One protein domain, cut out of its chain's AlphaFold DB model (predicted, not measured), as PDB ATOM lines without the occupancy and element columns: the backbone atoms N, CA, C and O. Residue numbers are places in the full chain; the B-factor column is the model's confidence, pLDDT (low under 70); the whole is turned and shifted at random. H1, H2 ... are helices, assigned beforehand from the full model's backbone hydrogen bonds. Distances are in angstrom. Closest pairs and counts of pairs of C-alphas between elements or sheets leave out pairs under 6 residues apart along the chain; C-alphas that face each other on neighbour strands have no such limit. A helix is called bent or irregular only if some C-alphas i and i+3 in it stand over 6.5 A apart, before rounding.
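AT A GLANCE: This is residues 33 to 191 of the 399 residues of an uncharacterized protein of Hyphopichia burtonii NRRL Y-1933 (UniProt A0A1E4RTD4). Two helical hairpins lie at opposite ends of a compact body, H2 with H3 at one end and H7 with H8 at the other, and between them H6 and the short H4 lie near the middle. H5 packs on H6 beside H4, and the small H1 lies at the edge near H4. The printed part has 159 residues with eight named helices, H1 to H8 in chain order, and no named strand; its class is all helix. It is compact and rounded, with a radius of gyration of the C-alphas of 15.0 A and spans of 42 by 38 by 37 A.

HOW THE PARTS SIT: Begin at H6, residues 135 to 152, the hub, which touches four helices. H5, residues 113 to 128, touches it at a steep tilt of 38 degrees, opposite ways, a helical hairpin; their closest C-alphas, of Leu 120 and Ala 141, are 6.8 A apart. H7, residues 159 to 175, touches H6 with residues 165 to 172 alone, closest at the C-alphas of Ile 139 and Gly 169, 5.3 A. H8, residues 181 to 191, touches H6 at C-alphas 143 and 189, 4.9 A, and forms a helical hairpin with H7, a shallow tilt of 27 degrees, closest at C-alphas 173 and 183, 6.0 A. H4, residues 96 to 102, touches H6 at C-alphas 100 and 137, 5.3 A, the closest pair. H4 and H5, a hairpin too, only just touch, with 3 pairs of C-alphas within 8 A, the closest being 99 and 119 at 6.7 A. Farther out, H2, residues 55 to 66, touches H4 at C-alphas 57 and 101, 5.3 A. H3, residues 75 to 87, touches H2 alone, a hairpin at 25 degrees, closest at C-alphas 59 and 85, 6.8 A. H1, residues 45 to 48, is close to but not clearly touching H4, with C-alphas 47 and 97 6.3 A apart. Every O i to N i+4 pair is within hydrogen-bond range in H2, H3, H4, H5, H6 and H8; in H7 11 of 13 are, and H1 is too short for one.

IN THESE COORDINATES: Find C-alpha 135 at (35.742, 37.229, -44.096); from there H6 runs 25.3 A to residue 152. H7 spans 24.1 A, H5 22.6 A, H3 18.5 A, H2 16.7 A, H8 15.6 A, H4 9.8 A and H1 5.8 A. H7 is irregular, with C-alphas 160 and 163 8.4 A apart, and has a kink of 36 degrees near residue 166. H1 begins at C-alpha 45, (38.056, 38.326, -55.286), and H8 ends at C-alpha 191, (24.343, 27.289, -36.022).

THE WHOLE: The two C-alphas farthest apart, of Pro 74 and Glu 130, are 43.6 A apart. The printed part has no cut; its link from H7 to H8 is tight, the others are short, and residues 33 to 44 hold no named element. The mean pLDDT of the printed part is 89.7; look for values under 70 at residues 69, 72 to 78 and 90.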
ATOM      1  N   VAL A  33      30.518  34.597 -60.135       92.75
ATOM      2  CA  VAL A  33      29.485  35.551 -59.699       92.75
ATOM      3  C   VAL A  33      28.078  35.085 -60.090       92.75
ATOM      4  O   VAL A  33      27.134  35.228 -59.320       92.75
ATOM      5  N   SER A  34      27.899  34.493 -61.276       90.50
ATOM      6  CA  SER A  34      26.557  34.115 -61.739       90.50
ATOM      7  C   SER A  34      26.047  32.794 -61.155       90.50
ATOM      8  O   SER A  34      24.834  32.644 -60.964       90.50
ATOM      9  N   ASN A  35      26.944  31.831 -60.911       90.19
ATOM     10  CA  ASN A  35      26.560  30.431 -60.690       90.19
ATOM     11  C   ASN A  35      27.005  29.851 -59.341       90.19
ATOM     12  O   ASN A  35      26.461  28.821 -58.943       90.19
ATOM     13  N   ILE A  36      27.971  30.461 -58.645       93.50
ATOM     14  CA  ILE A  36      28.571  29.904 -57.417       93.50
ATOM     15  C   ILE A  36      28.372  30.839 -56.226       93.50
ATOM     16  O   ILE A  36      27.878  30.402 -55.189       93.50
ATOM     17  N   GLU A  37      28.726  32.115 -56.377       94.62
ATOM     18  CA  GLU A  37      28.645  33.139 -55.327       94.62
ATOM     19  C   GLU A  37      27.256  33.270 -54.668       94.62
ATOM     20  O   GLU A  37      27.207  33.386 -53.439       94.62
ATOM     21  N   PRO A  38      26.124  33.146 -55.402       93.25
ATOM     22  CA  PRO A  38      24.794  33.163 -54.786       93.25
ATOM     23  C   PRO A  38      24.548  32.027 -53.784       93.25
ATOM     24  O   PRO A  38      23.600  32.097 -53.006       93.25
ATOM     25  N   TYR A  39      25.383  30.983 -53.810       93.06
ATOM     26  CA  TYR A  39      25.269  29.796 -52.963       93.06
ATOM     27  C   TYR A  39      26.360  29.733 -51.898       93.06
ATOM     28  O   TYR A  39      26.078  29.488 -50.730       93.06
ATOM     29  N   THR A  40      27.614  29.945 -52.299       94.81
ATOM     30  CA  THR A  40      28.781  29.892 -51.410       94.81
ATOM     31  C   THR A  40      29.775  30.990 -51.795       94.81
ATOM     32  O   THR A  40      30.652  30.743 -52.635       94.81
ATOM     33  N   PRO A  41      29.648  32.199 -51.221       96.06
ATOM     34  CA  PRO A  41      30.506  33.346 -51.512       96.06
ATOM     35  C   PRO A  41      31.882  33.206 -50.830       96.06
ATOM     36  O   PRO A  41      32.285  34.041 -50.030       96.06
ATOM     37  N   PHE A  42      32.594  32.109 -51.094       96.62
ATOM     38  CA  PHE A  42      33.827  31.741 -50.386       96.62
ATOM     39  C   PHE A  42      35.097  32.262 -51.050       96.62
ATOM     40  O   PHE A  42      36.114  32.408 -50.381       96.62
ATOM     41  N   VAL A  43      35.057  32.515 -52.358       94.75
ATOM     42  CA  VAL A  43      36.262  32.797 -53.142       94.75
ATOM     43  C   VAL A  43      36.714  34.234 -52.936       94.75
ATOM     44  O   VAL A  43      35.930  35.168 -53.086       94.75
ATOM     45  N   LEU A  44      38.010  34.385 -52.675       91.69
ATOM     46  CA  LEU A  44      38.704  35.665 -52.597       91.69
ATOM     47  C   LEU A  44      38.697  36.373 -53.954       91.69
ATOM     48  O   LEU A  44      39.136  35.804 -54.955       91.69
ATOM     49  N   HIS A  45      38.192  37.606 -54.017       86.75
ATOM     50  CA  HIS A  45      38.056  38.326 -55.286       86.75
ATOM     51  C   HIS A  45      39.404  38.635 -55.948       86.75
ATOM     52  O   HIS A  45      39.472  38.674 -57.181       86.75
ATOM     53  N   GLU A  46      40.463  38.774 -55.150       87.06
ATOM     54  CA  GLU A  46      41.845  39.010 -55.575       87.06
ATOM     55  C   GLU A  46      42.328  37.922 -56.540       87.06
ATOM     56  O   GLU A  46      43.116  38.192 -57.446       87.06
ATOM     57  N   ILE A  47      41.795  36.697 -56.431       88.19
ATOM     58  CA  ILE A  47      42.169  35.597 -57.325       88.19
ATOM     59  C   ILE A  47      41.866  35.920 -58.793       88.19
ATOM     60  O   ILE A  47      42.574  35.480 -59.696       88.19
ATOM     61  N   PHE A  48      40.823  36.713 -59.053       88.12
ATOM     62  CA  PHE A  48      40.429  37.098 -60.407       88.12
ATOM     63  C   PHE A  48      41.254  38.262 -60.958       88.12
ATOM     64  O   PHE A  48      41.119  38.594 -62.137       88.12
ATOM     65  N   GLU A  49      42.088  38.881 -60.131       85.31
ATOM     66  CA  GLU A  49      42.984  39.974 -60.509       85.31
ATOM     67  C   GLU A  49      44.397  39.462 -60.816       85.31
ATOM     68  O   GLU A  49      45.170  40.141 -61.485       85.31
ATOM     69  N   MET A  50      44.709  38.225 -60.414       82.94
ATOM     70  CA  MET A  50      45.977  37.565 -60.715       82.94
ATOM     71  C   MET A  50      46.148  37.286 -62.216       82.94
ATOM     72  O   MET A  50      45.232  36.802 -62.890       82.94
ATOM     73  N   ASP A  51      47.378  37.457 -62.718       77.19
ATOM     74  CA  ASP A  51      47.748  37.161 -64.112       77.19
ATOM     75  C   ASP A  51      47.427  35.714 -64.515       77.19
ATOM     76  O   ASP A  51      47.039  35.423 -65.653       77.19
ATOM     77  N   LYS A  52      47.597  34.776 -63.574       82.81
ATOM     78  CA  LYS A  52      47.298  33.356 -63.758       82.81
ATOM     79  C   LYS A  52      46.722  32.758 -62.480       82.81
ATOM     80  O   LYS A  52      47.452  32.523 -61.526       82.81
ATOM     81  N   ILE A  53      45.439  32.401 -62.524       85.50
ATOM     82  CA  ILE A  53      44.832  31.514 -61.521       85.50
ATOM     83  C   ILE A  53      45.473  30.124 -61.654       85.50
ATOM     84  O   ILE A  53      45.602  29.603 -62.780       85.50
ATOM     85  N   ASP A  54      45.877  29.540 -60.527       86.25
ATOM     86  CA  ASP A  54      46.476  28.209 -60.470       86.25
ATOM     87  C   ASP A  54      45.495  27.117 -60.943       86.25
ATOM     88  O   ASP A  54      44.285  27.329 -61.085       86.25
ATOM     89  N   LYS A  55      46.038  25.940 -61.275       86.50
ATOM     90  CA  LYS A  55      45.253  24.849 -61.872       86.50
ATOM     91  C   LYS A  55      44.196  24.305 -60.912       86.50
ATOM     92  O   LYS A  55      43.087  24.022 -61.365       86.50
ATOM     93  N   LEU A  56      44.524  24.190 -59.625       87.94
ATOM     94  CA  LEU A  56      43.619  23.650 -58.617       87.94
ATOM     95  C   LEU A  56      42.452  24.611 -58.393       87.94
ATOM     96  O   LEU A  56      41.307  24.203 -58.547       87.94
ATOM     97  N   SER A  57      42.713  25.900 -58.176       90.81
ATOM     98  CA  SER A  57      41.662  26.912 -58.007       90.81
ATOM     99  C   SER A  57      40.729  26.996 -59.217       90.81
ATOM    100  O   SER A  57      39.506  27.041 -59.065       90.81
ATOM    101  N   LYS A  58      41.273  26.927 -60.444       89.00
ATOM    102  CA  LYS A  58      40.454  26.819 -61.668       89.00
ATOM    103  C   LYS A  58      39.583  25.566 -61.665       89.00
ATOM    104  O   LYS A  58      38.422  25.642 -62.063       89.00
ATOM    105  N   CYS A  59      40.134  24.422 -61.270       88.31
ATOM    106  CA  CYS A  59      39.401  23.163 -61.186       88.31
ATOM    107  C   CYS A  59      38.259  23.267 -60.165       88.31
ATOM    108  O   CYS A  59      37.112  22.992 -60.514       88.31
ATOM    109  N   CYS A  60      38.536  23.791 -58.967       91.75
ATOM    110  CA  CYS A  60      37.550  23.974 -57.906       91.75
ATOM    111  C   CYS A  60      36.367  24.844 -58.353       91.75
ATOM    112  O   CYS A  60      35.212  24.454 -58.181       91.75
ATOM    113  N   ILE A  61      36.640  25.993 -58.983       92.00
ATOM    114  CA  ILE A  61      35.590  26.886 -59.495       92.00
ATOM    115  C   ILE A  61      34.758  26.181 -60.578       92.00
ATOM    116  O   ILE A  61      33.534  26.273 -60.572       92.00
ATOM    117  N   ASN A  62      35.388  25.441 -61.494       89.81
ATOM    118  CA  ASN A  62      34.653  24.729 -62.542       89.81
ATOM    119  C   ASN A  62      33.776  23.599 -61.984       89.81
ATOM    120  O   ASN A  62      32.617  23.490 -62.381       89.81
ATOM    121  N   ILE A  63      34.280  22.805 -61.037       88.12
ATOM    122  CA  ILE A  63      33.495  21.754 -60.372       88.12
ATOM    123  C   ILE A  63      32.313  22.369 -59.616       88.12
ATOM    124  O   ILE A  63      31.172  21.933 -59.780       88.12
ATOM    125  N   ALA A  64      32.556  23.432 -58.845       89.75
ATOM    126  CA  ALA A  64      31.502  24.130 -58.117       89.75
ATOM    127  C   ALA A  64      30.435  24.708 -59.062       89.75
ATOM    128  O   ALA A  64      29.242  24.598 -58.785       89.75
ATOM    129  N   ASN A  65      30.832  25.239 -60.218       88.44
ATOM    130  CA  ASN A  65      29.896  25.691 -61.245       88.44
ATOM    131  C   ASN A  65      29.014  24.562 -61.785       88.44
ATOM    132  O   ASN A  65      27.830  24.779 -62.019       88.44
ATOM    133  N   ILE A  66      29.557  23.361 -61.974       83.56
ATOM    134  CA  ILE A  66      28.779  22.227 -62.486       83.56
ATOM    135  C   ILE A  66      27.769  21.713 -61.455       83.56
ATOM    136  O   ILE A  66      26.668  21.307 -61.811       83.56
ATOM    137  N   SER A  67      28.109  21.789 -60.171       79.69
ATOM    138  CA  SER A  67      27.182  21.449 -59.084       79.69
ATOM    139  C   SER A  67      26.085  22.499 -58.844       79.69
ATOM    140  O   SER A  67      25.201  22.292 -58.011       79.69
ATOM    141  N   SER A  68      26.149  23.654 -59.516       79.56
ATOM    142  CA  SER A  68      25.171  24.727 -59.344       79.56
ATOM    143  C   SER A  68      23.780  24.250 -59.773       79.56
ATOM    144  O   SER A  68      23.656  23.629 -60.829       79.56
ATOM    145  N   PRO A  69      22.701  24.571 -59.037       69.31
ATOM    146  CA  PRO A  69      21.330  24.320 -59.493       69.31
ATOM    147  C   PRO A  69      21.011  24.931 -60.870       69.31
ATOM    148  O   PRO A  69      20.133  24.449 -61.581       69.31
ATOM    149  N   ARG A  70      21.764  25.960 -61.283       73.06
ATOM    150  CA  ARG A  70      21.559  26.708 -62.535       73.06
ATOM    151  C   ARG A  70      22.188  26.074 -63.771       73.06
ATOM    152  O   ARG A  70      21.857  26.471 -64.886       73.06
ATOM    153  N   THR A  71      23.105  25.125 -63.613       70.25
ATOM    154  CA  THR A  71      23.813  24.500 -64.738       70.25
ATOM    155  C   THR A  71      23.194  23.152 -65.106       70.25
ATOM    156  O   THR A  71      22.663  22.425 -64.268       70.25
ATOM    157  N   GLN A  72      23.221  22.815 -66.393       62.94
ATOM    158  CA  GLN A  72      22.835  21.501 -66.911       62.94
ATOM    159  C   GLN A  72      24.026  20.971 -67.700       62.94
ATOM    160  O   GLN A  72      24.196  21.293 -68.874       62.94
ATOM    161  N   ILE A  73      24.916  20.256 -67.019       66.94
ATOM    162  CA  ILE A  73      26.134  19.708 -67.620       66.94
ATOM    163  C   ILE A  73      26.059  18.179 -67.527       66.94
ATOM    164  O   ILE A  73      25.621  17.676 -66.492       66.94
ATOM    165  N   PRO A  74      26.453  17.437 -68.583       67.56
ATOM    166  CA  PRO A  74      26.427  15.976 -68.572       67.56
ATOM    167  C   PRO A  74      27.303  15.380 -67.466       67.56
ATOM    168  O   PRO A  74      28.423  15.847 -67.246       67.56
ATOM    169  N   GLU A  75      26.836  14.302 -66.834       65.81
ATOM    170  CA  GLU A  75      27.536  13.618 -65.735       65.81
ATOM    171  C   GLU A  75      28.933  13.121 -66.120       65.81
ATOM    172  O   GLU A  75      29.867  13.270 -65.340       65.81
ATOM    173  N   SER A  76      29.131  12.686 -67.365       67.62
ATOM    174  CA  SER A  76      30.448  12.286 -67.881       67.62
ATOM    175  C   SER A  76      31.502  13.403 -67.801       67.62
ATOM    176  O   SER A  76      32.693  13.145 -67.653       67.62
ATOM    177  N   THR A  77      31.080  14.670 -67.891       69.69
ATOM    178  CA  THR A  77      31.984  15.827 -67.741       69.69
ATOM    179  C   THR A  77      32.362  16.039 -66.277       69.69
ATOM    180  O   THR A  77      33.465  16.495 -65.978       69.69
ATOM    181  N   ILE A  78      31.448  15.701 -65.365       69.00
ATOM    182  CA  ILE A  78      31.663  15.761 -63.919       69.00
ATOM    183  C   ILE A  78      32.699  14.719 -63.525       69.00
ATOM    184  O   ILE A  78      33.684  15.068 -62.885       69.00
ATOM    185  N   GLU A  79      32.512  13.474 -63.958       72.69
ATOM    186  CA  GLU A  79      33.427  12.364 -63.675       72.69
ATOM    187  C   GLU A  79      34.848  12.663 -64.155       72.69
ATOM    188  O   GLU A  79      35.796  12.538 -63.384       72.69
ATOM    189  N   PHE A  80      34.996  13.174 -65.380       74.19
ATOM    190  CA  PHE A  80      36.300  13.563 -65.919       74.19
ATOM    191  C   PHE A  80      36.984  14.669 -65.096       74.19
ATOM    192  O   PHE A  80      38.186  14.619 -64.836       74.19
ATOM    193  N   LEU A  81      36.235  15.685 -64.658       72.25
ATOM    194  CA  LEU A  81      36.795  16.756 -63.830       72.25
ATOM    195  C   LEU A  81      37.132  16.285 -62.415       72.25
ATOM    196  O   LEU A  81      38.111  16.767 -61.847       72.25
ATOM    197  N   LEU A  82      36.367  15.341 -61.868       74.38
ATOM    198  CA  LEU A  82      36.679  14.687 -60.600       74.38
ATOM    199  C   LEU A  82      37.944  13.833 -60.712       74.38
ATOM    200  O   LEU A  82      38.785  13.890 -59.820       74.38
ATOM    201  N   GLU A  83      38.139  13.113 -61.816       76.50
ATOM    202  CA  GLU A  83      39.371  12.364 -62.077       76.50
ATOM    203  C   GLU A  83      40.589  13.301 -62.136       76.50
ATOM    204  O   GLU A  83      41.587  13.080 -61.445       76.50
ATOM    205  N   ILE A  84      40.491  14.405 -62.889       74.12
ATOM    206  CA  ILE A  84      41.539  15.438 -62.932       74.12
ATOM    207  C   ILE A  84      41.798  16.009 -61.540       74.12
ATOM    208  O   ILE A  84      42.957  16.210 -61.167       74.12
ATOM    209  N   PHE A  85      40.737  16.295 -60.785       78.69
ATOM    210  CA  PHE A  85      40.844  16.805 -59.429       78.69
ATOM    211  C   PHE A  85      41.613  15.827 -58.552       78.69
ATOM    212  O   PHE A  85      42.634  16.225 -58.011       78.69
ATOM    213  N   HIS A  86      41.219  14.552 -58.494       76.19
ATOM    214  CA  HIS A  86      41.907  13.527 -57.704       76.19
ATOM    215  C   HIS A  86      43.383  13.368 -58.082       76.19
ATOM    216  O   HIS A  86      44.229  13.286 -57.193       76.19
ATOM    217  N   ASN A  87      43.707  13.436 -59.373       72.88
ATOM    218  CA  ASN A  87      45.089  13.413 -59.855       72.88
ATOM    219  C   ASN A  87      45.878  14.686 -59.497       72.88
ATOM    220  O   ASN A  87      47.104  14.655 -59.450       72.88
ATOM    221  N   SER A  88      45.196  15.803 -59.231       71.50
ATOM    222  CA  SER A  88      45.800  17.088 -58.850       71.50
ATOM    223  C   SER A  88      45.979  17.254 -57.336       71.50
ATOM    224  O   SER A  88      46.467  18.294 -56.900       71.50
ATOM    225  N   LEU A  89      45.582  16.263 -56.526       72.62
ATOM    226  CA  LEU A  89      45.675  16.315 -55.058       72.62
ATOM    227  C   LEU A  89      47.046  15.877 -54.514       72.62
ATOM    228  O   LEU A  89      47.261  15.897 -53.302       72.62
ATOM    229  N   SER A  90      47.983  15.483 -55.380       66.12
ATOM    230  CA  SER A  90      49.370  15.205 -55.005       66.12
ATOM    231  C   SER A  90      50.139  16.517 -54.802       66.12
ATOM    232  O   SER A  90      50.339  17.252 -55.763       66.12
ATOM    233  N   GLU A  91      50.559  16.782 -53.558       70.38
ATOM    234  CA  GLU A  91      51.324  17.966 -53.110       70.38
ATOM    235  C   GLU A  91      50.638  19.317 -53.396       70.38
ATOM    236  O   GLU A  91      50.959  20.036 -54.341       70.38
ATOM    237  N   ILE A  92      49.681  19.677 -52.535       84.19
ATOM    238  CA  ILE A  92      48.951  20.946 -52.620       84.19
ATOM    239  C   ILE A  92      49.653  22.013 -51.777       84.19
ATOM    240  O   ILE A  92      49.848  21.838 -50.576       84.19
ATOM    241  N   ASP A  93      49.969  23.143 -52.406       88.00
ATOM    242  CA  ASP A  93      50.399  24.365 -51.726       88.00
ATOM    243  C   ASP A  93      49.164  25.148 -51.254       88.00
ATOM    244  O   ASP A  93      48.472  25.806 -52.041       88.00
ATOM    245  N   TRP A  94      48.838  25.017 -49.970       92.38
ATOM    246  CA  TRP A  94      47.647  25.608 -49.367       92.38
ATOM    247  C   TRP A  94      47.828  27.096 -49.090       92.38
ATOM    248  O   TRP A  94      48.062  27.487 -47.959       92.38
ATOM    249  N   LYS A  95      47.665  27.941 -50.105       92.50
ATOM    250  CA  LYS A  95      47.592  29.403 -49.927       92.50
ATOM    251  C   LYS A  95      46.163  29.858 -49.612       92.50
ATOM    252  O   LYS A  95      45.228  29.175 -50.035       92.50
ATOM    253  N   PRO A  96      45.945  31.044 -49.004       93.44
ATOM    254  CA  PRO A  96      44.600  31.559 -48.723       93.44
ATOM    255  C   PRO A  96      43.670  31.571 -49.950       93.44
ATOM    256  O   PRO A  96      42.532  31.113 -49.875       93.44
ATOM    257  N   CYS A  97      44.173  31.991 -51.119       92.25
ATOM    258  CA  CYS A  97      43.429  31.947 -52.386       92.25
ATOM    259  C   CYS A  97      43.016  30.520 -52.780       92.25
ATOM    260  O   CYS A  97      41.855  30.279 -53.119       92.25
ATOM    261  N   THR A  98      43.942  29.566 -52.686       92.56
ATOM    262  CA  THR A  98      43.703  28.156 -53.017       92.56
ATOM    263  C   THR A  98      42.719  27.512 -52.041       92.56
ATOM    264  O   THR A  98      41.797  26.824 -52.478       92.56
ATOM    265  N   LEU A  99      42.846  27.798 -50.741       95.69
ATOM    266  CA  LEU A  99      41.906  27.370 -49.701       95.69
ATOM    267  C   LEU A  99      40.493  27.900 -49.970       95.69
ATOM    268  O   LEU A  99      39.541  27.122 -49.969       95.69
ATOM    269  N   SER A 100      40.362  29.190 -50.299       96.12
ATOM    270  CA  SER A 100      39.067  29.822 -50.595       96.12
ATOM    271  C   SER A 100      38.325  29.137 -51.751       96.12
ATOM    272  O   SER A 100      37.106  28.964 -51.713       96.12
ATOM    273  N   CYS A 101      39.066  28.668 -52.759       95.50
ATOM    274  CA  CYS A 101      38.509  27.909 -53.874       95.50
ATOM    275  C   CYS A 101      38.221  26.456 -53.492       95.50
ATOM    276  O   CYS A 101      37.171  25.926 -53.849       95.50
ATOM    277  N   PHE A 102      39.135  25.800 -52.774       95.62
ATOM    278  CA  PHE A 102      38.968  24.414 -52.343       95.62
ATOM    279  C   PHE A 102      37.750  24.233 -51.436       95.62
ATOM    280  O   PHE A 102      36.996  23.284 -51.639       95.62
ATOM    281  N   PHE A 103      37.482  25.160 -50.512       97.44
ATOM    282  CA  PHE A 103      36.320  25.093 -49.619       97.44
ATOM    283  C   PHE A 103      34.965  25.184 -50.332       97.44
ATOM    284  O   PHE A 103      33.934  24.933 -49.717       97.44
ATOM    285  N   LEU A 104      34.921  25.439 -51.640       95.56
ATOM    286  CA  LEU A 104      33.700  25.219 -52.413       95.56
ATOM    287  C   LEU A 104      33.321  23.730 -52.472       95.56
ATOM    288  O   LEU A 104      32.143  23.403 -52.562       95.56
ATOM    289  N   LEU A 105      34.286  22.815 -52.455       93.12
ATOM    290  CA  LEU A 105      34.097  21.430 -52.891       93.12
ATOM    291  C   LEU A 105      33.510  20.457 -51.858       93.12
ATOM    292  O   LEU A 105      32.657  19.668 -52.267       93.12
ATOM    293  N   PRO A 106      33.894  20.469 -50.564       93.62
ATOM    294  CA  PRO A 106      33.545  19.376 -49.647       93.62
ATOM    295  C   PRO A 106      32.039  19.149 -49.436       93.62
ATOM    296  O   PRO A 106      31.631  18.046 -49.084       93.62
ATOM    297  N   LEU A 107      31.206  20.169 -49.675       92.44
ATOM    298  CA  LEU A 107      29.741  20.070 -49.559       92.44
ATOM    299  C   LEU A 107      29.066  19.568 -50.846       92.44
ATOM    300  O   LEU A 107      27.878  19.241 -50.847       92.44
ATOM    301  N   ARG A 108      29.806  19.557 -51.959       89.31
ATOM    302  CA  ARG A 108      29.289  19.333 -53.312       89.31
ATOM    303  C   ARG A 108      29.685  17.986 -53.881       89.31
ATOM    304  O   ARG A 108      28.883  17.359 -54.566       89.31
ATOM    305  N   ILE A 109      30.922  17.576 -53.626       87.81
ATOM    306  CA  ILE A 109      31.526  16.375 -54.193       87.81
ATOM    307  C   ILE A 109      32.165  15.523 -53.101       87.81
ATOM    308  O   ILE A 109      32.432  15.994 -51.994       87.81
ATOM    309  N   VAL A 110      32.433  14.261 -53.432       88.38
ATOM    310  CA  VAL A 110      33.121  13.354 -52.517       88.38
ATOM    311  C   VAL A 110      34.590  13.756 -52.459       88.38
ATOM    312  O   VAL A 110      35.312  13.659 -53.451       88.38
ATOM    313  N   VAL A 111      35.037  14.216 -51.293       89.62
ATOM    314  CA  VAL A 111      36.434  14.611 -51.061       89.62
ATOM    315  C   VAL A 111      37.014  13.743 -49.951       89.62
ATOM    316  O   VAL A 111      36.404  13.664 -48.884       89.62
ATOM    317  N   PRO A 112      38.191  13.115 -50.137       90.44
ATOM    318  CA  PRO A 112      38.832  12.336 -49.084       90.44
ATOM    319  C   PRO A 112      38.998  13.141 -47.789       90.44
ATOM    320  O   PRO A 112      39.518  14.257 -47.807       90.44
ATOM    321  N   GLN A 113      38.611  12.547 -46.656       91.75
ATOM    322  CA  GLN A 113      38.651  13.198 -45.338       91.75
ATOM    323  C   GLN A 113      40.014  13.810 -45.020       91.75
ATOM    324  O   GLN A 113      40.085  14.937 -44.539       91.75
ATOM    325  N   LYS A 114      41.092  13.077 -45.317       92.38
ATOM    326  CA  LYS A 114      42.464  13.531 -45.082       92.38
ATOM    327  C   LYS A 114      42.726  14.903 -45.711       92.38
ATOM    328  O   LYS A 114      43.281  15.766 -45.055       92.38
ATOM    329  N   ILE A 115      42.258  15.122 -46.938       92.81
ATOM    330  CA  ILE A 115      42.498  16.361 -47.688       92.81
ATOM    331  C   ILE A 115      41.703  17.522 -47.087       92.81
ATOM    332  O   ILE A 115      42.236  18.618 -46.941       92.81
ATOM    333  N   VAL A 116      40.453  17.274 -46.679       95.25
ATOM    334  CA  VAL A 116      39.647  18.277 -45.966       95.25
ATOM    335  C   VAL A 116      40.337  18.672 -44.658       95.25
ATOM    336  O   VAL A 116      40.532  19.858 -44.406       95.25
ATOM    337  N   LEU A 117      40.794  17.697 -43.866       95.69
ATOM    338  CA  LEU A 117      41.513  17.958 -42.615       95.69
ATOM    339  C   LEU A 117      42.843  18.690 -42.839       95.69
ATOM    340  O   LEU A 117      43.148  19.615 -42.092       95.69
ATOM    341  N   ASP A 118      43.621  18.312 -43.853       94.75
ATOM    342  CA  ASP A 118      44.891  18.970 -44.179       94.75
ATOM    343  C   ASP A 118      44.665  20.432 -44.608       94.75
ATOM    344  O   ASP A 118      45.394  21.318 -44.163       94.75
ATOM    345  N   SER A 119      43.604  20.709 -45.378       96.44
ATOM    346  CA  SER A 119      43.224  22.080 -45.758       96.44
ATOM    347  C   SER A 119      42.784  22.934 -44.558       96.44
ATOM    348  O   SER A 119      43.183  24.091 -44.446       96.44
ATOM    349  N   LEU A 120      42.018  22.361 -43.620       97.69
ATOM    350  CA  LEU A 120      41.593  23.047 -42.397       97.69
ATOM    351  C   LEU A 120      42.778  23.315 -41.462       97.69
ATOM    352  O   LEU A 120      42.867  24.395 -40.893       97.69
ATOM    353  N   LYS A 121      43.727  22.378 -41.348       96.50
ATOM    354  CA  LYS A 121      44.971  22.586 -40.587       96.50
ATOM    355  C   LYS A 121      45.826  23.700 -41.184       96.50
ATOM    356  O   LYS A 121      46.323  24.532 -40.434       96.50
ATOM    357  N   ALA A 122      45.978  23.733 -42.508       95.81
ATOM    358  CA  ALA A 122      46.688  24.819 -43.182       95.81
ATOM    359  C   ALA A 122      45.994  26.169 -42.945       95.81
ATOM    360  O   ALA A 122      46.653  27.151 -42.625       95.81
ATOM    361  N   PHE A 123      44.660  26.214 -43.013       96.81
ATOM    362  CA  PHE A 123      43.889  27.402 -42.640       96.81
ATOM    363  C   PHE A 123      44.153  27.844 -41.189       96.81
ATOM    364  O   PHE A 123      44.397  29.029 -40.957       96.81
ATOM    365  N   THR A 124      44.164  26.918 -40.225       96.38
ATOM    366  CA  THR A 124      44.467  27.236 -38.818       96.38
ATOM    367  C   THR A 124      45.858  27.852 -38.659       96.38
ATOM    368  O   THR A 124      45.995  28.824 -37.926       96.38
ATOM    369  N   GLN A 125      46.866  27.379 -39.400       95.25
ATOM    370  CA  GLN A 125      48.214  27.969 -39.368       95.25
ATOM    371  C   GLN A 125      48.215  29.448 -39.783       95.25
ATOM    372  O   GLN A 125      48.880  30.265 -39.150       95.25
ATOM    373  N   TYR A 126      47.436  29.822 -40.805       94.81
ATOM    374  CA  TYR A 126      47.271  31.235 -41.164       94.81
ATOM    375  C   TYR A 126      46.528  32.021 -40.083       94.81
ATOM    376  O   TYR A 126      46.890  33.154 -39.780       94.81
ATOM    377  N   LEU A 127      45.510  31.421 -39.470       93.50
ATOM    378  CA  LEU A 127      44.741  32.070 -38.411       93.50
ATOM    379  C   LEU A 127      45.593  32.368 -37.164       93.50
ATOM    380  O   LEU A 127      45.372  33.393 -36.516       93.50
ATOM    381  N   GLU A 128      46.553  31.488 -36.863       93.50
ATOM    382  CA  GLU A 128      47.554  31.613 -35.794       93.50
ATOM    383  C   GLU A 128      48.670  32.612 -36.125       93.50
ATOM    384  O   GLU A 128      49.226  33.219 -35.216       93.50
ATOM    385  N   SER A 129      48.980  32.827 -37.408       89.81
ATOM    386  CA  SER A 129      50.019  33.774 -37.848       89.81
ATOM    387  C   SER A 129      49.663  35.260 -37.657       89.81
ATOM    388  O   SER A 129      50.449  36.127 -38.022       89.81
ATOM    389  N   GLU A 130      48.483  35.552 -37.097       75.06
ATOM    390  CA  GLU A 130      47.901  36.896 -36.932       75.06
ATOM    391  C   GLU A 130      47.724  37.697 -38.236       75.06
ATOM    392  O   GLU A 130      47.367  38.873 -38.199       75.06
ATOM    393  N   GLU A 131      47.881  37.058 -39.399       80.69
ATOM    394  CA  GLU A 131      47.515  37.653 -40.680       80.69
ATOM    395  C   GLU A 131      46.006  37.952 -40.731       80.69
ATOM    396  O   GLU A 131      45.157  37.167 -40.282       80.69
ATOM    397  N   GLU A 132      45.656  39.115 -41.285       86.56
ATOM    398  CA  GLU A 132      44.263  39.489 -41.504       86.56
ATOM    399  C   GLU A 132      43.685  38.636 -42.639       86.56
ATOM    400  O   GLU A 132      43.972  38.834 -43.821       86.56
ATOM    401  N   LEU A 133      42.882  37.640 -42.265       92.62
ATOM    402  CA  LEU A 133      42.194  36.777 -43.214       92.62
ATOM    403  C   LEU A 133      40.864  37.391 -43.634       92.62
ATOM    404  O   LEU A 133      40.091  37.879 -42.813       92.62
ATOM    405  N   SER A 134      40.569  37.286 -44.926       93.00
ATOM    406  CA  SER A 134      39.307  37.765 -45.479       93.00
ATOM    407  C   SER A 134      38.094  37.054 -44.855       93.00
ATOM    408  O   SER A 134      38.105  35.820 -44.723       93.00
ATOM    409  N   PRO A 135      37.003  37.790 -44.574       94.12
ATOM    410  CA  PRO A 135      35.742  37.229 -44.096       94.12
ATOM    411  C   PRO A 135      35.202  36.069 -44.944       94.12
ATOM    412  O   PRO A 135      34.682  35.104 -44.383       94.12
ATOM    413  N   ASN A 136      35.378  36.109 -46.272       95.31
ATOM    414  CA  ASN A 136      34.946  35.043 -47.186       95.31
ATOM    415  C   ASN A 136      35.632  33.705 -46.878       95.31
ATOM    416  O   ASN A 136      34.993  32.654 -46.907       95.31
ATOM    417  N   LEU A 137      36.929  33.741 -46.560       96.31
ATOM    418  CA  LEU A 137      37.695  32.548 -46.211       96.31
ATOM    419  C   LEU A 137      37.325  32.043 -44.810       96.31
ATOM    420  O   LEU A 137      37.191  30.835 -44.618       96.31
ATOM    421  N   LEU A 138      37.116  32.953 -43.853       96.88
ATOM    422  CA  LEU A 138      36.721  32.613 -42.482       96.88
ATOM    423  C   LEU A 138      35.367  31.889 -42.452       96.88
ATOM    424  O   LEU A 138      35.262  30.812 -41.865       96.88
ATOM    425  N   ILE A 139      34.345  32.431 -43.128       97.31
ATOM    426  CA  ILE A 139      33.016  31.801 -43.177       97.31
ATOM    427  C   ILE A 139      33.038  30.478 -43.954       97.31
ATOM    428  O   ILE A 139      32.314  29.545 -43.599       97.31
ATOM    429  N   ALA A 140      33.893  30.366 -44.979       97.88
ATOM    430  CA  ALA A 140      34.092  29.128 -45.721       97.88
ATOM    431  C   ALA A 140      34.667  28.034 -44.816       97.88
ATOM    432  O   ALA A 140      34.066  26.967 -44.692       97.88
ATOM    433  N   ALA A 141      35.783  28.314 -44.139       98.00
ATOM    434  CA  ALA A 141      36.432  27.370 -43.234       98.00
ATOM    435  C   ALA A 141      35.498  26.944 -42.093       98.00
ATOM    436  O   ALA A 141      35.353  25.749 -41.851       98.00
ATOM    437  N   LEU A 142      34.799  27.900 -41.468       98.19
ATOM    438  CA  LEU A 142      33.800  27.643 -40.425       98.19
ATOM    439  C   LEU A 142      32.725  26.672 -40.919       98.19
ATOM    440  O   LEU A 142      32.447  25.661 -40.272       98.19
ATOM    441  N   THR A 143      32.138  26.958 -42.083       98.19
ATOM    442  CA  THR A 143      31.069  26.132 -42.658       98.19
ATOM    443  C   THR A 143      31.578  24.726 -42.983       98.19
ATOM    444  O   THR A 143      30.912  23.742 -42.660       98.19
ATOM    445  N   ILE A 144      32.763  24.607 -43.590       98.38
ATOM    446  CA  ILE A 144      33.352  23.307 -43.931       98.38
ATOM    447  C   ILE A 144      33.706  22.499 -42.683       98.38
ATOM    448  O   ILE A 144      33.387  21.314 -42.639       98.38
ATOM    449  N   ASP A 145      34.314  23.111 -41.668       98.44
ATOM    450  CA  ASP A 145      34.677  22.431 -40.422       98.44
ATOM    451  C   ASP A 145      33.426  21.925 -39.684       98.44
ATOM    452  O   ASP A 145      33.371  20.763 -39.281       98.44
ATOM    453  N   ALA A 146      32.370  22.746 -39.612       98.25
ATOM    454  CA  ALA A 146      31.090  22.385 -38.998       98.25
ATOM    455  C   ALA A 146      30.464  21.133 -39.631       98.25
ATOM    456  O   ALA A 146      30.107  20.176 -38.936       98.25
ATOM    457  N   TRP A 147      30.349  21.125 -40.961       98.06
ATOM    458  CA  TRP A 147      29.754  20.013 -41.699       98.06
ATOM    459  C   TRP A 147      30.648  18.782 -41.717       98.06
ATOM    460  O   TRP A 147      30.151  17.671 -41.562       98.06
ATOM    461  N   ASN A 148      31.962  18.957 -41.854       97.19
ATOM    462  CA  ASN A 148      32.908  17.850 -41.788       97.19
ATOM    463  C   ASN A 148      32.865  17.164 -40.415       97.19
ATOM    464  O   ASN A 148      32.842  15.935 -40.359       97.19
ATOM    465  N   SER A 149      32.779  17.948 -39.338       97.31
ATOM    466  CA  SER A 149      32.601  17.461 -37.967       97.31
ATOM    467  C   SER A 149      31.331  16.621 -37.818       97.31
ATOM    468  O   SER A 149      31.396  15.494 -37.334       97.31
ATOM    469  N   LEU A 150      30.191  17.100 -38.332       97.00
ATOM    470  CA  LEU A 150      28.930  16.351 -38.301       97.00
ATOM    471  C   LEU A 150      28.961  15.069 -39.144       97.00
ATOM    472  O   LEU A 150      28.594  14.000 -38.664       97.00
ATOM    473  N   ILE A 151      29.349  15.187 -40.416       96.00
ATOM    474  CA  ILE A 151      29.242  14.108 -41.406       96.00
ATOM    475  C   ILE A 151      30.220  12.985 -41.074       96.00
ATOM    476  O   ILE A 151      29.867  11.813 -41.173       96.00
ATOM    477  N   ARG A 152      31.453  13.333 -40.693       93.75
ATOM    478  CA  ARG A 152      32.530  12.362 -40.466       93.75
ATOM    479  C   ARG A 152      32.760  12.029 -38.997       93.75
ATOM    480  O   ARG A 152      33.688  11.279 -38.718       93.75
ATOM    481  N   ASP A 153      31.939  12.577 -38.102       92.50
ATOM    482  CA  ASP A 153      32.028  12.378 -36.654       92.50
ATOM    483  C   ASP A 153      33.443  12.653 -36.109       92.50
ATOM    484  O   ASP A 153      34.067  11.826 -35.445       92.50
ATOM    485  N   VAL A 154      33.992  13.820 -36.465       94.56
ATOM    486  CA  VAL A 154      35.326  14.265 -36.031       94.56
ATOM    487  C   VAL A 154      35.268  15.587 -35.271       94.56
ATOM    488  O   VAL A 154      34.395  16.406 -35.547       94.56
ATOM    489  N   PRO A 155      36.203  15.850 -34.340       95.12
ATOM    490  CA  PRO A 155      36.273  17.135 -33.654       95.12
ATOM    491  C   PRO A 155      36.447  18.321 -34.613       95.12
ATOM    492  O   PRO A 155      37.035  18.169 -35.685       95.12
ATOM    493  N   LEU A 156      35.987  19.508 -34.201       97.00
ATOM    494  CA  LEU A 156      36.223  20.746 -34.948       97.00
ATOM    495  C   LEU A 156      37.719  21.059 -34.937       97.00
ATOM    496  O   LEU A 156      38.323  21.231 -33.869       97.00
ATOM    497  N   VAL A 157      38.309  21.177 -36.124       96.94
ATOM    498  CA  VAL A 157      39.737  21.486 -36.294       96.94
ATOM    499  C   VAL A 157      40.042  22.907 -35.822       96.94
ATOM    500  O   VAL A 157      41.125  23.176 -35.308       96.94
ATOM    501  N   THR A 158      39.075  23.813 -35.955       95.38
ATOM    502  CA  THR A 158      39.222  25.246 -35.668       95.38
ATOM    503  C   THR A 158      38.660  25.663 -34.299       95.38
ATOM    504  O   THR A 158      38.544  26.851 -33.994       95.38
ATOM    505  N   SER A 159      38.371  24.688 -33.425       92.44
ATOM    506  CA  SER A 159      37.743  24.884 -32.105       92.44
ATOM    507  C   SER A 159      38.448  25.900 -31.196       92.44
ATOM    508  O   SER A 159      37.770  26.654 -30.493       92.44
ATOM    509  N   ASN A 160      39.782  25.981 -31.243       92.69
ATOM    510  CA  ASN A 160      40.574  26.941 -30.455       92.69
ATOM    511  C   ASN A 160      40.337  28.409 -30.847       92.69
ATOM    512  O   ASN A 160      40.642  29.311 -30.071       92.69
ATOM    513  N   HIS A 161      39.765  28.664 -32.026       94.38
ATOM    514  CA  HIS A 161      39.502  30.007 -32.542       94.38
ATOM    515  C   HIS A 161      38.003  30.324 -32.623       94.38
ATOM    516  O   HIS A 161      37.592  31.193 -33.394       94.38
ATOM    517  N   TYR A 162      37.188  29.633 -31.817       94.44
ATOM    518  CA  TYR A 162      35.730  29.759 -31.800       94.44
ATOM    519  C   TYR A 162      35.238  31.211 -31.812       94.44
ATOM    520  O   TYR A 162      34.492  31.583 -32.713       94.44
ATOM    521  N   SER A 163      35.683  32.044 -30.864       93.06
ATOM    522  CA  SER A 163      35.178  33.418 -30.731       93.06
ATOM    523  C   SER A 163      35.448  34.258 -31.981       93.06
ATOM    524  O   SER A 163      34.530  34.888 -32.497       93.06
ATOM    525  N   LYS A 164      36.677  34.192 -32.519       93.62
ATOM    526  CA  LYS A 164      37.081  34.923 -33.731       93.62
ATOM    527  C   LYS A 164      36.264  34.483 -34.947       93.62
ATOM    528  O   LYS A 164      35.834  35.322 -35.737       93.62
ATOM    529  N   LEU A 165      36.040  33.177 -35.098       95.75
ATOM    530  CA  LEU A 165      35.291  32.613 -36.220       95.75
ATOM    531  C   LEU A 165      33.797  32.935 -36.152       95.75
ATOM    532  O   LEU A 165      33.220  33.307 -37.170       95.75
ATOM    533  N   ILE A 166      33.182  32.839 -34.971       96.00
ATOM    534  CA  ILE A 166      31.773  33.199 -34.785       96.00
ATOM    535  C   ILE A 166      31.551  34.690 -35.027       96.00
ATOM    536  O   ILE A 166      30.671  35.028 -35.810       96.00
ATOM    537  N   GLU A 167      32.362  35.563 -34.424       95.12
ATOM    538  CA  GLU A 167      32.250  37.015 -34.614       95.12
ATOM    539  C   GLU A 167      32.384  37.385 -36.096       95.12
ATOM    540  O   GLU A 167      31.515  38.044 -36.663       95.12
ATOM    541  N   SER A 168      33.426  36.877 -36.759       93.50
ATOM    542  CA  SER A 168      33.648  37.131 -38.187       93.50
ATOM    543  C   SER A 168      32.517  36.575 -39.055       93.50
ATOM    544  O   SER A 168      32.113  37.208 -40.031       93.50
ATOM    545  N   GLY A 169      31.985  35.403 -38.703       94.94
ATOM    546  CA  GLY A 169      30.867  34.785 -39.405       94.94
ATOM    547  C   GLY A 169      29.569  35.578 -39.261       94.94
ATOM    548  O   GLY A 169      28.860  35.767 -40.245       94.94
ATOM    549  N   GLU A 170      29.271  36.094 -38.069       94.81
ATOM    550  CA  GLU A 170      28.099  36.939 -37.816       94.81
ATOM    551  C   GLU A 170      28.204  38.293 -38.526       94.81
ATOM    552  O   GLU A 170      27.236  38.727 -39.152       94.81
ATOM    553  N   VAL A 171      29.386  38.918 -38.511       95.56
ATOM    554  CA  VAL A 171      29.660  40.144 -39.279       95.56
ATOM    555  C   VAL A 171      29.473  39.894 -40.777       95.56
ATOM    556  O   VAL A 171      28.810  40.683 -41.453       95.56
ATOM    557  N   PHE A 172      29.992  38.778 -41.297       96.06
ATOM    558  CA  PHE A 172      29.816  38.416 -42.703       96.06
ATOM    559  C   PHE A 172      28.342  38.197 -43.054       96.06
ATOM    560  O   PHE A 172      27.860  38.758 -44.036       96.06
ATOM    561  N   LEU A 173      27.596  37.449 -42.236       96.44
ATOM    562  CA  LEU A 173      26.155  37.252 -42.422       96.44
ATOM    563  C   LEU A 173      25.390  38.581 -42.427       96.44
ATOM    564  O   LEU A 173      24.495  38.752 -43.249       96.44
ATOM    565  N   GLY A 174      25.762  39.530 -41.563       95.12
ATOM    566  CA  GLY A 174      25.170  40.872 -41.519       95.12
ATOM    567  C   GLY A 174      25.413  41.717 -42.774       95.12
ATOM    568  O   GLY A 174      24.700  42.694 -42.991       95.12
ATOM    569  N   SER A 175      26.388  41.344 -43.610       95.38
ATOM    570  CA  SER A 175      26.668  42.003 -44.894       95.38
ATOM    571  C   SER A 175      25.868  41.439 -46.076       95.38
ATOM    572  O   SER A 175      25.824  42.063 -47.138       95.38
ATOM    573  N   LEU A 176      25.244  40.267 -45.915       96.00
ATOM    574  CA  LEU A 176      24.466  39.606 -46.962       96.00
ATOM    575  C   LEU A 176      23.008  40.086 -46.963       96.00
ATOM    576  O   LEU A 176      22.474  40.539 -45.953       96.00
ATOM    577  N   ASP A 177      22.334  39.935 -48.106       94.75
ATOM    578  CA  ASP A 177      20.887  40.143 -48.184       94.75
ATOM    579  C   ASP A 177      20.164  39.060 -47.370       94.75
ATOM    580  O   ASP A 177      20.315  37.868 -47.639       94.75
ATOM    581  N   LEU A 178      19.345  39.473 -46.403       93.31
ATOM    582  CA  LEU A 178      18.565  38.579 -45.540       93.31
ATOM    583  C   LEU A 178      17.601  37.675 -46.318       93.31
ATOM    584  O   LEU A 178      17.165  36.661 -45.786       93.31
ATOM    585  N   ASN A 179      17.272  38.037 -47.560       91.69
ATOM    586  CA  ASN A 179      16.387  37.282 -48.444       91.69
ATOM    587  C   ASN A 179      17.135  36.355 -49.406       91.69
ATOM    588  O   ASN A 179      16.513  35.778 -50.298       91.69
ATOM    589  N   SER A 180      18.460  36.252 -49.296       93.44
ATOM    590  CA  SER A 180      19.288  35.478 -50.218       93.44
ATOM    591  C   SER A 180      19.546  34.057 -49.718       93.44
ATOM    592  O   SER A 180      19.583  33.777 -48.519       93.44
ATOM    593  N   PHE A 181      19.765  33.133 -50.656       93.69
ATOM    594  CA  PHE A 181      20.073  31.745 -50.316       93.69
ATOM    595  C   PHE A 181      21.355  31.635 -49.480       93.69
ATOM    596  O   PHE A 181      21.364  30.921 -48.480       93.69
ATOM    597  N   ASN A 182      22.437  32.320 -49.875       95.44
ATOM    598  CA  ASN A 182      23.719  32.212 -49.176       95.44
ATOM    599  C   ASN A 182      23.626  32.714 -47.727       95.44
ATOM    600  O   ASN A 182      24.216  32.079 -46.859       95.44
ATOM    601  N   TYR A 183      22.834  33.750 -47.431       97.00
ATOM    602  CA  TYR A 183      22.552  34.149 -46.050       97.00
ATOM    603  C   TYR A 183      21.968  32.984 -45.243       97.00
ATOM    604  O   TYR A 183      22.530  32.581 -44.223       97.00
ATOM    605  N   HIS A 184      20.876  32.387 -45.724       96.69
ATOM    606  CA  HIS A 184      20.194  31.312 -45.005       96.69
ATOM    607  C   HIS A 184      21.041  30.041 -44.890       96.69
ATOM    608  O   HIS A 184      21.071  29.426 -43.824       96.69
ATOM    609  N   PHE A 185      21.757  29.672 -45.953       96.69
ATOM    610  CA  PHE A 185      22.634  28.504 -45.978       96.69
ATOM    611  C   PHE A 185      23.787  28.635 -44.976       96.69
ATOM    612  O   PHE A 185      24.042  27.724 -44.185       96.69
ATOM    613  N   LEU A 186      24.459  29.789 -44.964       97.81
ATOM    614  CA  LEU A 186      25.574  30.048 -44.054       97.81
ATOM    615  C   LEU A 186      25.105  30.228 -42.610       97.81
ATOM    616  O   LEU A 186      25.804  29.809 -41.694       97.81
ATOM    617  N   CYS A 187      23.901  30.761 -42.395       97.56
ATOM    618  CA  CYS A 187      23.277  30.835 -41.077       97.56
ATOM    619  C   CYS A 187      23.128  29.439 -40.444       97.56
ATOM    620  O   CYS A 187      23.546  29.236 -39.302       97.56
ATOM    621  N   VAL A 188      22.656  28.445 -41.209       97.62
ATOM    622  CA  VAL A 188      22.603  27.038 -40.763       97.62
ATOM    623  C   VAL A 188      24.007  26.495 -40.466       97.62
ATOM    624  O   VAL A 188      24.200  25.825 -39.451       97.62
ATOM    625  N   GLY A 189      25.004  26.816 -41.297       97.75
ATOM    626  CA  GLY A 189      26.407  26.453 -41.052       97.75
ATOM    627  C   GLY A 189      26.960  27.021 -39.738       97.75
ATOM    628  O   GLY A 189      27.584  26.294 -38.965       97.75
ATOM    629  N   VAL A 190      26.668  28.290 -39.440       98.00
ATOM    630  CA  VAL A 190      27.051  28.948 -38.179       98.00
ATOM    631  C   VAL A 190      26.356  28.308 -36.981       98.00
ATOM    632  O   VAL A 190      27.009  28.042 -35.971       98.00
ATOM    633  N   TYR A 191      25.062  27.998 -37.082       97.94
ATOM    634  CA  TYR A 191      24.343  27.289 -36.022       97.94
ATOM    635  C   TYR A 191      24.920  25.898 -35.751       97.94
ATOM    636  O   TYR A 191      25.122  25.539 -34.588       97.94
TER     637      TYR A 191